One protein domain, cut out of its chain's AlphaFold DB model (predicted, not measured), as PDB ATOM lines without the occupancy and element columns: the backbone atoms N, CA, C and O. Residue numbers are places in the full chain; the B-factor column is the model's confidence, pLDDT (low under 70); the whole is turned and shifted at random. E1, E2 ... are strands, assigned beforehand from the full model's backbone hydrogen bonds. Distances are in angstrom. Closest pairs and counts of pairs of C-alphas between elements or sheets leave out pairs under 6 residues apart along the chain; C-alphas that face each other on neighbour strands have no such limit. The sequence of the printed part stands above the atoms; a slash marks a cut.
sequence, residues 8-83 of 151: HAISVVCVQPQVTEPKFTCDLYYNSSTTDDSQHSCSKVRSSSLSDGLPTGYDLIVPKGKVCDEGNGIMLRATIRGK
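AT A GLANCE: This is residues 8 to 83 of the 151 residues of an uncharacterized protein of Triticum aestivum (UniProt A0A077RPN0). A long, narrow sheet of three antiparallel strands, E4, E3 and E7, makes the length of the domain, and two small strand pairs lie over one of its faces: E1 with E6 towards one end, E2 with E5 towards the other. The printed part has 76 residues, 38 of them in seven named strands, E1 to E7 along the chain, with no named helix; the class is all strand. The large sheet has the order E4, E3, E7; the pair E1 and E6 is antiparallel, and E2 and E5 parallel. The whole is loose and elongated, with a radius of gyration of the C-alphas of 14.2 A and spans of 42 by 26 by 17 A.

HOW THE PARTS SIT: E3, residues 24 to 32, is the inner strand between the edge strands E4, residues 38 to 44, and E7, residues 74 to 82. E3 and E4 form a hairpin, with N 28 and O 41 2.8 A apart. Between E3 and E7, N 29 and O 77 are 2.8 A apart. E4 runs on into E5, residues 46 to 48, at 65 degrees. E5 is parallel to E2, residues 13 to 15, with N 14 and O 46 2.8 A apart. E1, residues 8 to 10, runs on into E2 at 57 degrees. E1 is antiparallel to E6, residues 60 to 63, with N 8 and O 62 2.8 A apart. The closest C-alphas of E4 and E6, Ser 41 and Leu 60, are 6.5 A apart. E1 and E7 are apart.

IN THESE COORDINATES: E1 begins at C-alpha 8, (274.870, 351.341, 184.491). E3 spans 26.3 A, E4 20.5 A and E7 26.0 A, from first to last C-alpha. E7 ends at C-alpha 82, (260.803, 373.412, 182.484).

THE WHOLE: The C-alphas farthest apart, of Gln 18 and Glu 70, are 42.2 A apart. The printed part has no cut. The link from E5 to E6 is long. Residues 34 to 35 and 65 to 72 have pLDDT under 70.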
ATOM      1  N   HIS A   8     274.480 349.956 184.269       85.56
ATOM      2  CA  HIS A   8     274.870 351.341 184.491       85.56
ATOM      3  C   HIS A   8     273.662 352.152 184.969       85.56
ATOM      4  O   HIS A   8     272.683 352.317 184.239       85.56
ATOM      5  N   ALA A   9     273.732 352.664 186.196       89.19
ATOM      6  CA  ALA A   9     272.738 353.579 186.737       89.19
ATOM      7  C   ALA A   9     272.919 354.984 186.142       89.19
ATOM      8  O   ALA A   9     274.011 355.550 186.184       89.19
ATOM      9  N   ILE A  10     271.838 355.562 185.623       91.00
ATOM     10  CA  ILE A  10     271.786 356.938 185.119       91.00
ATOM     11  C   ILE A  10     270.881 357.748 186.046       91.00
ATOM     12  O   ILE A  10     269.777 357.308 186.377       91.00
ATOM     13  N   SER A  11     271.314 358.948 186.437       92.94
ATOM     14  CA  SER A  11     270.449 359.912 187.119       92.94
ATOM     15  C   SER A  11     270.631 361.326 186.578       92.94
ATOM     16  O   SER A  11     271.728 361.704 186.166       92.94
ATOM     17  N   VAL A  12     269.549 362.103 186.591       93.50
ATOM     18  CA  VAL A  12     269.517 363.513 186.195       93.50
ATOM     19  C   VAL A  12     269.163 364.359 187.414       93.50
ATOM     20  O   VAL A  12     268.074 364.246 187.980       93.50
ATOM     21  N   VAL A  13     270.083 365.244 187.799       94.25
ATOM     22  CA  VAL A  13     269.910 366.198 188.902       94.25
ATOM     23  C   VAL A  13     270.129 367.629 188.421       94.25
ATOM     24  O   VAL A  13     270.957 367.892 187.550       94.25
ATOM     25  N   CYS A  14     269.380 368.565 188.993       93.56
ATOM     26  CA  CYS A  14     269.566 369.994 188.794       93.56
ATOM     27  C   CYS A  14     270.487 370.515 189.900       93.56
ATOM     28  O   CYS A  14     270.089 370.567 191.064       93.56
ATOM     29  N   VAL A  15     271.723 370.865 189.538       93.31
ATOM     30  CA  VAL A  15     272.695 371.437 190.474       93.31
ATOM     31  C   VAL A  15     272.425 372.931 190.633       93.31
ATOM     32  O   VAL A  15     272.458 373.672 189.651       93.31
ATOM     33  N   GLN A  16     272.158 373.378 191.858       90.69
ATOM     34  CA  GLN A  16     271.882 374.783 192.177       90.69
ATOM     35  C   GLN A  16     272.316 375.139 193.618       90.69
ATOM     36  O   GLN A  16     272.450 374.239 194.448       90.69
ATOM     37  N   PRO A  17     272.548 376.431 193.948       89.44
ATOM     38  CA  PRO A  17     273.140 376.833 195.235       89.44
ATOM     39  C   PRO A  17     272.298 376.514 196.476       89.44
ATOM     40  O   PRO A  17     272.839 376.363 197.565       89.44
ATOM     41  N   GLN A  18     270.976 376.430 196.323       88.44
ATOM     42  CA  GLN A  18     270.039 376.020 197.366       88.44
ATOM     43  C   GLN A  18     269.135 374.933 196.797       88.44
ATOM     44  O   GLN A  18     268.684 375.048 195.657       88.44
ATOM     45  N   VAL A  19     268.842 373.890 197.571       87.81
ATOM     46  CA  VAL A  19     267.907 372.842 197.144       87.81
ATOM     47  C   VAL A  19     266.488 373.421 197.113       87.81
ATOM     48  O   VAL A  19     266.021 373.964 198.111       87.81
ATOM     49  N   THR A  20     265.796 373.322 195.974       90.81
ATOM     50  CA  THR A  20     264.386 373.744 195.843       90.81
ATOM     51  C   THR A  20     263.512 372.608 195.326       90.81
ATOM     52  O   THR A  20     264.009 371.575 194.879       90.81
ATOM     53  N   GLU A  21     262.198 372.827 195.302       90.31
ATOM     54  CA  GLU A  21     261.277 371.926 194.612       90.31
ATOM     55  C   GLU A  21     261.675 371.688 193.137       90.31
ATOM     56  O   GLU A  21     262.217 372.597 192.490       90.31
ATOM     57  N   PRO A  22     261.378 370.500 192.571       88.38
ATOM     58  CA  PRO A  22     261.613 370.190 191.162       88.38
ATOM     59  C   PRO A  22     260.901 371.145 190.188       88.38
ATOM     60  O   PRO A  22     259.684 371.083 189.989       88.38
ATOM     61  N   LYS A  23     261.688 371.997 189.520       90.75
ATOM     62  CA  LYS A  23     261.229 372.925 188.464       90.75
ATOM     63  C   LYS A  23     261.149 372.281 187.075       90.75
ATOM     64  O   LYS A  23     260.467 372.806 186.193       90.75
ATOM     65  N   PHE A  24     261.832 371.150 186.894       92.75
ATOM     66  CA  PHE A  24     261.971 370.454 185.618       92.75
ATOM     67  C   PHE A  24     261.469 369.009 185.699       92.75
ATOM     68  O   PHE A  24     261.577 368.355 186.739       92.75
ATOM     69  N   THR A  25     260.985 368.488 184.576       94.44
ATOM     70  CA  THR A  25     260.849 367.046 184.333       94.44
ATOM     71  C   THR A  25     261.860 366.608 183.281       94.44
ATOM     72  O   THR A  25     262.275 367.413 182.443       94.44
ATOM     73  N   CYS A  26     262.273 365.345 183.325       94.81
ATOM     74  CA  CYS A  26     263.132 364.750 182.311       94.81
ATOM     75  C   CYS A  26     262.485 363.484 181.750       94.81
ATOM     76  O   CYS A  26     262.173 362.566 182.505       94.81
ATOM     77  N   ASP A  27     262.317 363.453 180.428       95.38
ATOM     78  CA  ASP A  27     262.007 362.241 179.675       95.38
ATOM     79  C   ASP A  27     263.346 361.612 179.254       95.38
ATOM     80  O   ASP A  27     264.052 362.143 178.387       95.38
ATOM     81  N   LEU A  28     263.722 360.512 179.900       94.19
ATOM     82  CA  LEU A  28     264.877 359.686 179.563       94.19
ATOM     83  C   LEU A  28     264.437 358.537 178.659       94.19
ATOM     84  O   LEU A  28     263.538 357.771 178.999       94.19
ATOM     85  N   TYR A  29     265.113 358.388 177.528       91.94
ATOM     86  CA  TYR A  29     264.927 357.280 176.602       91.94
ATOM     87  C   TYR A  29     266.270 356.634 176.273       91.94
ATOM     88  O   TYR A  29     267.235 357.327 175.952       91.94
ATOM     89  N   TYR A  30     266.315 355.311 176.325       89.38
ATOM     90  CA  TYR A  30     267.446 354.484 175.924       89.38
ATOM     91  C   TYR A  30     267.018 353.556 174.786       89.38
ATOM     92  O   TYR A  30     265.924 352.994 174.838       89.38
ATOM     93  N   ASN A  31     267.887 353.381 173.790       85.75
ATOM     94  CA  ASN A  31     267.764 352.356 172.756       85.75
ATOM     95  C   ASN A  31     269.113 351.644 172.536       85.75
ATOM     96  O   ASN A  31     270.164 352.296 172.441       85.75
ATOM     97  N   SER A  32     269.066 350.313 172.466       76.62
ATOM     98  CA  SER A  32     270.179 349.431 172.125       76.62
ATOM     99  C   SER A  32     270.151 349.038 170.648       76.62
ATOM    100  O   SER A  32     269.320 348.230 170.234       76.62
ATOM    101  N   SER A  33     271.125 349.503 169.862       70.00
ATOM    102  CA  SER A  33     271.276 349.093 168.453       70.00
ATOM    103  C   SER A  33     271.525 347.589 168.265       70.00
ATOM    104  O   SER A  33     271.327 347.066 167.173       70.00
ATOM    105  N   THR A  34     271.974 346.894 169.313       67.25
ATOM    106  CA  THR A  34     272.411 345.490 169.263       67.25
ATOM    107  C   THR A  34     271.330 344.473 169.600       67.25
ATOM    108  O   THR A  34     271.484 343.305 169.252       67.25
ATOM    109  N   THR A  35     270.271 344.870 170.312       68.19
ATOM    110  CA  THR A  35     269.291 343.915 170.865       68.19
ATOM    111  C   THR A  35     267.836 344.357 170.761       68.19
ATOM    112  O   THR A  35     266.982 343.696 171.338       68.19
ATOM    113  N   ASP A  36     267.560 345.459 170.054       70.19
ATOM    114  CA  ASP A  36     266.216 346.034 169.845       70.19
ATOM    115  C   ASP A  36     265.461 346.369 171.157       70.19
ATOM    116  O   ASP A  36     264.252 346.594 171.193       70.19
ATOM    117  N   ASP A  37     266.205 346.433 172.267       76.50
ATOM    118  CA  ASP A  37     265.696 346.819 173.576       76.50
ATOM    119  C   ASP A  37     265.656 348.340 173.687       76.50
ATOM    120  O   ASP A  37     266.662 349.030 173.481       76.50
ATOM    121  N   SER A  38     264.513 348.865 174.120       84.50
ATOM    122  CA  SER A  38     264.392 350.266 174.503       84.50
ATOM    123  C   SER A  38     263.696 350.433 175.846       84.50
ATOM    124  O   SER A  38     262.850 349.633 176.246       84.50
ATOM    125  N   GLN A  39     264.074 351.487 176.567       88.00
ATOM    126  CA  GLN A  39     263.499 351.826 177.863       88.00
ATOM    127  C   GLN A  39     263.184 353.318 177.912       88.00
ATOM    128  O   GLN A  39     263.978 354.146 177.470       88.00
ATOM    129  N   HIS A  40     262.032 353.660 178.481       91.00
ATOM    130  CA  HIS A  40     261.607 355.034 178.708       91.00
ATOM    131  C   HIS A  40     261.310 355.259 180.193       91.00
ATOM    132  O   HIS A  40     260.688 354.415 180.839       91.00
ATOM    133  N   SER A  41     261.731 356.403 180.721       92.19
ATOM    134  CA  SER A  41     261.484 356.847 182.092       92.19
ATOM    135  C   SER A  41     261.172 358.342 182.078       92.19
ATOM    136  O   SER A  41     261.852 359.108 181.404       92.19
ATOM    137  N   CYS A  42     260.147 358.769 182.814       93.56
ATOM    138  CA  CYS A  42     259.825 360.183 182.997       93.56
ATOM    139  C   CYS A  42     259.855 360.491 184.494       93.56
ATOM    140  O   CYS A  42     259.065 359.926 185.254       93.56
ATOM    141  N   SER A  43     260.764 361.366 184.928       91.69
ATOM    142  CA  SER A  43     260.914 361.729 186.341       91.69
ATOM    143  C   SER A  43     260.951 363.244 186.554       91.69
ATOM    144  O   SER A  43     261.253 364.037 185.657       91.69
ATOM    145  N   LYS A  44     260.603 363.679 187.771       93.50
ATOM    146  CA  LYS A  44     260.855 365.053 188.223       93.50
ATOM    147  C   LYS A  44     262.342 365.175 188.542       93.50
ATOM    148  O   LYS A  44     262.847 364.415 189.366       93.50
ATOM    149  N   VAL A  45     263.024 366.145 187.936       93.69
ATOM    150  CA  VAL A  45     264.460 366.357 188.155       93.69
ATOM    151  C   VAL A  45     264.680 366.827 189.589       93.69
ATOM    152  O   VAL A  45     264.215 367.898 189.985       93.69
ATOM    153  N   ARG A  46     265.389 366.012 190.369       92.81
ATOM    154  CA  ARG A  46     265.749 366.322 191.756       92.81
ATOM    155  C   ARG A  46     266.726 367.497 191.791       92.81
ATOM    156  O   ARG A  46     267.659 367.549 190.994       92.81
ATOM    157  N   SER A  47     266.508 368.433 192.709       92.62
ATOM    158  CA  SER A  47     267.469 369.499 193.001       92.62
ATOM    159  C   SER A  47     268.572 368.965 193.914       92.62
ATOM    160  O   SER A  47     268.284 368.168 194.803       92.62
ATOM    161  N   SER A  48     269.803 369.431 193.718       92.06
ATOM    162  CA  SER A  48     270.991 369.020 194.477       92.06
ATOM    163  C   SER A  48     271.991 370.180 194.564       92.06
ATOM    164  O   SER A  48     272.010 371.051 193.693       92.06
ATOM    165  N   SER A  49     272.841 370.186 195.584       91.81
ATOM    166  CA  SER A  49     274.019 371.049 195.701       91.81
ATOM    167  C   SER A  49     275.299 370.295 195.302       91.81
ATOM    168  O   SER A  49     275.304 369.066 195.252       91.81
ATOM    169  N   LEU A  50     276.406 371.008 195.051       89.62
ATOM    170  CA  LEU A  50     277.714 370.368 194.808       89.62
ATOM    171  C   LEU A  50     278.276 369.657 196.055       89.62
ATOM    172  O   LEU A  50     279.088 368.746 195.918       89.62
ATOM    173  N   SER A  51     277.843 370.050 197.257       91.31
ATOM    174  CA  SER A  51     278.211 369.399 198.522       91.31
ATOM    175  C   SER A  51     277.439 368.107 198.806       91.31
ATOM    176  O   SER A  51     277.876 367.335 199.655       91.31
ATOM    177  N   ASP A  52     276.336 367.838 198.099       87.81
ATOM    178  CA  ASP A  52     275.517 366.634 198.317       87.81
ATOM    179  C   ASP A  52     276.189 365.361 197.758       87.81
ATOM    180  O   ASP A  52     275.819 364.244 198.118       87.81
ATOM    181  N   GLY A  53     277.194 365.519 196.889       87.69
ATOM    182  CA  GLY A  53     277.934 364.417 196.278       87.69
ATOM    183  C   GLY A  53     277.194 363.750 195.116       87.69
ATOM    184  O   GLY A  53     276.580 364.414 194.280       87.69
ATOM    185  N   LEU A  54     277.314 362.423 195.011       86.38
ATOM    186  CA  LEU A  54     276.673 361.646 193.947       86.38
ATOM    187  C   LEU A  54     275.188 361.375 194.261       86.38
ATOM    188  O   LEU A  54     274.849 361.142 195.422       86.38
ATOM    189  N   PRO A  55     274.298 361.327 193.248       86.75
ATOM    190  CA  PRO A  55     272.887 361.014 193.461       86.75
ATOM    191  C   PRO A  55     272.688 359.648 194.131       86.75
ATOM    192  O   PRO A  55     273.145 358.623 193.631       86.75
ATOM    193  N   THR A  56     271.922 359.617 195.223       84.56
ATOM    194  CA  THR A  56     271.605 358.397 195.993       84.56
ATOM    195  C   THR A  56     270.532 357.506 195.352       84.56
ATOM    196  O   THR A  56     270.161 356.478 195.915       84.56
ATOM    197  N   GLY A  57     270.021 357.879 194.176       86.62
ATOM    198  CA  GLY A  57     268.997 357.142 193.442       86.62
ATOM    199  C   GLY A  57     269.067 357.405 191.940       86.62
ATOM    200  O   GLY A  57     269.527 358.464 191.504       86.62
ATOM    201  N   TYR A  58     268.597 356.433 191.158       89.12
ATOM    202  CA  TYR A  58     268.662 356.402 189.697       89.12
ATOM    203  C   TYR A  58     267.310 356.710 189.044       89.12
ATOM    204  O   TYR A  58     266.254 356.426 189.603       89.12
ATOM    205  N   ASP A  59     267.351 357.271 187.836       89.56
ATOM    206  CA  ASP A  59     266.175 357.534 186.997       89.56
ATOM    207  C   ASP A  59     266.029 356.494 185.866       89.56
ATOM    208  O   ASP A  59     264.936 356.314 185.328       89.56
ATOM    209  N   LEU A  60     267.118 355.793 185.515       89.62
ATOM    210  CA  LEU A  60     267.178 354.724 184.509       89.62
ATOM    211  C   LEU A  60     268.334 353.748 184.830       89.62
ATOM    212  O   LEU A  60     269.335 354.161 185.419       89.62
ATOM    213  N   ILE A  61     268.233 352.477 184.421       88.19
ATOM    214  CA  ILE A  61     269.326 351.488 184.502       88.19
ATOM    215  C   ILE A  61     269.545 350.883 183.115       88.19
ATOM    216  O   ILE A  61     268.657 350.215 182.593       88.19
ATOM    217  N   VAL A  62     270.737 351.053 182.545       84.94
ATOM    218  CA  VAL A  62     271.124 350.441 181.264       84.94
ATOM    219  C   VAL A  62     271.832 349.103 181.534       84.94
ATOM    220  O   VAL A  62     272.909 349.122 182.136       84.94
ATOM    221  N   PRO A  63     271.292 347.934 181.134       81.12
ATOM    222  CA  PRO A  63     271.863 346.638 181.515       81.12
ATOM    223  C   PRO A  63     273.294 346.430 180.990       81.12
ATOM    224  O   PRO A  63     273.605 346.782 179.852       81.12
ATOM    225  N   LYS A  64     274.179 345.830 181.801       74.44
ATOM    226  CA  LYS A  64     275.628 345.774 181.511       74.44
ATOM    227  C   LYS A  64     275.957 345.064 180.193       74.44
ATOM    228  O   LYS A  64     276.777 345.555 179.433       74.44
ATOM    229  N   GLY A  65     275.272 343.959 179.891       65.31
ATOM    230  CA  GLY A  65     275.463 343.185 178.654       65.31
ATOM    231  C   GLY A  65     274.931 343.844 177.373       65.31
ATOM    232  O   GLY A  65     274.824 343.167 176.357       65.31
ATOM    233  N   LYS A  66     274.534 345.123 177.423       63.50
ATOM    234  CA  LYS A  66     274.016 345.902 176.284       63.50
ATOM    235  C   LYS A  66     274.943 347.050 175.869       63.50
ATOM    236  O   LYS A  66     274.633 347.783 174.935       63.50
ATOM    237  N   VAL A  67     276.067 347.213 176.568       62.25
ATOM    238  CA  VAL A  67     277.143 348.145 176.222       62.25
ATOM    239  C   VAL A  67     278.314 347.295 175.733       62.25
ATOM    240  O   VAL A  67     279.016 346.707 176.549       62.25
ATOM    241  N   CYS A  68     278.483 347.171 174.415       59.44
ATOM    242  CA  CYS A  68     279.634 346.477 173.833       59.44
ATOM    243  C   CYS A  68     280.746 347.478 173.511       59.44
ATOM    244  O   CYS A  68     280.501 348.470 172.825       59.44
ATOM    245  N   ASP A  69     281.979 347.164 173.913       62.50
ATOM    246  CA  ASP A  69     283.174 347.959 173.577       62.50
ATOM    247  C   ASP A  69     283.516 347.926 172.070       62.50
ATOM    248  O   ASP A  69     284.281 348.748 171.570       62.50
ATOM    249  N   GLU A  70     282.894 347.016 171.317       61.47
ATOM    250  CA  GLU A  70     283.069 346.754 169.879       61.47
ATOM    251  C   GLU A  70     282.456 347.829 168.948       61.47
ATOM    252  O   GLU A  70     282.016 347.550 167.835       61.47
ATOM    253  N   GLY A  71     282.388 349.084 169.401       57.91
ATOM    254  CA  GLY A  71     281.886 350.235 168.634       57.91
ATOM    255  C   GLY A  71     280.360 350.390 168.592       57.91
ATOM    256  O   GLY A  71     279.863 351.460 168.237       57.91
ATOM    257  N   ASN A  72     279.605 349.375 169.020       67.50
ATOM    258  CA  ASN A  72     278.150 349.437 169.151       67.50
ATOM    259  C   ASN A  72     277.734 350.161 170.443       67.50
ATOM    260  O   ASN A  72     277.398 349.544 171.457       67.50
ATOM    261  N   GLY A  73     277.771 351.493 170.394       71.19
ATOM    262  CA  GLY A  73     277.382 352.358 171.504       71.19
ATOM    263  C   GLY A  73     275.876 352.378 171.792       71.19
ATOM    264  O   GLY A  73     275.039 352.138 170.923       71.19
ATOM    265  N   ILE A  74     275.534 352.742 173.029       79.69
ATOM    266  CA  ILE A  74     274.154 352.983 173.464       79.69
ATOM    267  C   ILE A  74     273.679 354.386 173.071       79.69
ATOM    268  O   ILE A  74     274.402 355.365 173.263       79.69
ATOM    269  N   MET A  75     272.438 354.516 172.590       85.38
ATOM    270  CA  MET A  75     271.821 355.832 172.402       85.38
ATOM    271  C   MET A  75     270.972 356.185 173.624       85.38
ATOM    272  O   MET A  75     269.910 355.604 173.840       85.38
ATOM    273  N   LEU A  76     271.432 357.167 174.402       89.81
ATOM    274  CA  LEU A  76     270.676 357.777 175.496       89.81
ATOM    275  C   LEU A  76     270.204 359.176 175.078       89.81
ATOM    276  O   LEU A  76     271.009 360.037 174.725       89.81
ATOM    277  N   ARG A  77     268.897 359.422 175.162       93.31
ATOM    278  CA  ARG A  77     268.261 360.717 174.907       93.31
ATOM    279  C   ARG A  77     267.605 361.223 176.187       93.31
ATOM    280  O   ARG A  77     266.655 360.619 176.672       93.31
ATOM    281  N   ALA A  78     268.072 362.360 176.690       94.44
ATOM    282  CA  ALA A  78     267.444 363.089 177.788       94.44
ATOM    283  C   ALA A  78     266.722 364.328 177.239       94.44
ATOM    284  O   ALA A  78     267.346 365.174 176.598       94.44
ATOM    285  N   THR A  79     265.419 364.448 177.489       95.62
ATOM    286  CA  THR A  79     264.621 365.632 177.129       95.62
ATOM    287  C   THR A  79     264.190 366.338 178.406       95.62
ATOM    288  O   THR A  79     263.378 365.810 179.156       95.62
ATOM    289  N   ILE A  80     264.739 367.522 178.676       95.44
ATOM    290  CA  ILE A  80     264.415 368.306 179.877       95.44
ATOM    291  C   ILE A  80     263.318 369.317 179.535       95.44
ATOM    292  O   ILE A  80     263.421 370.042 178.546       95.44
ATOM    293  N   ARG A  81     262.272 369.388 180.363       93.88
ATOM    294  CA  ARG A  81     261.163 370.342 180.228       93.88
ATOM    295  C   ARG A  81     261.047 371.174 181.499       93.88
ATOM    296  O   ARG A  81     260.911 370.619 182.586       93.88
ATOM    297  N   GLY A  82     261.087 372.497 181.375       89.56
ATOM    298  CA  GLY A  82     260.803 373.412 182.484       89.56
ATOM    299  C   GLY A  82     259.321 373.766 182.563       89.56
ATOM    300  O   GLY A  82     258.657 373.898 181.531       89.56
ATOM    301  N   LYS A  83     258.802 373.979 183.776       75.25
ATOM    302  CA  LYS A  83     257.526 374.687 183.945       75.25
ATOM    303  C   LYS A  83     257.698 376.143 183.500       75.25
ATOM    304  O   LYS A  83     258.478 376.877 184.101       75.25
TER     305      LYS A  83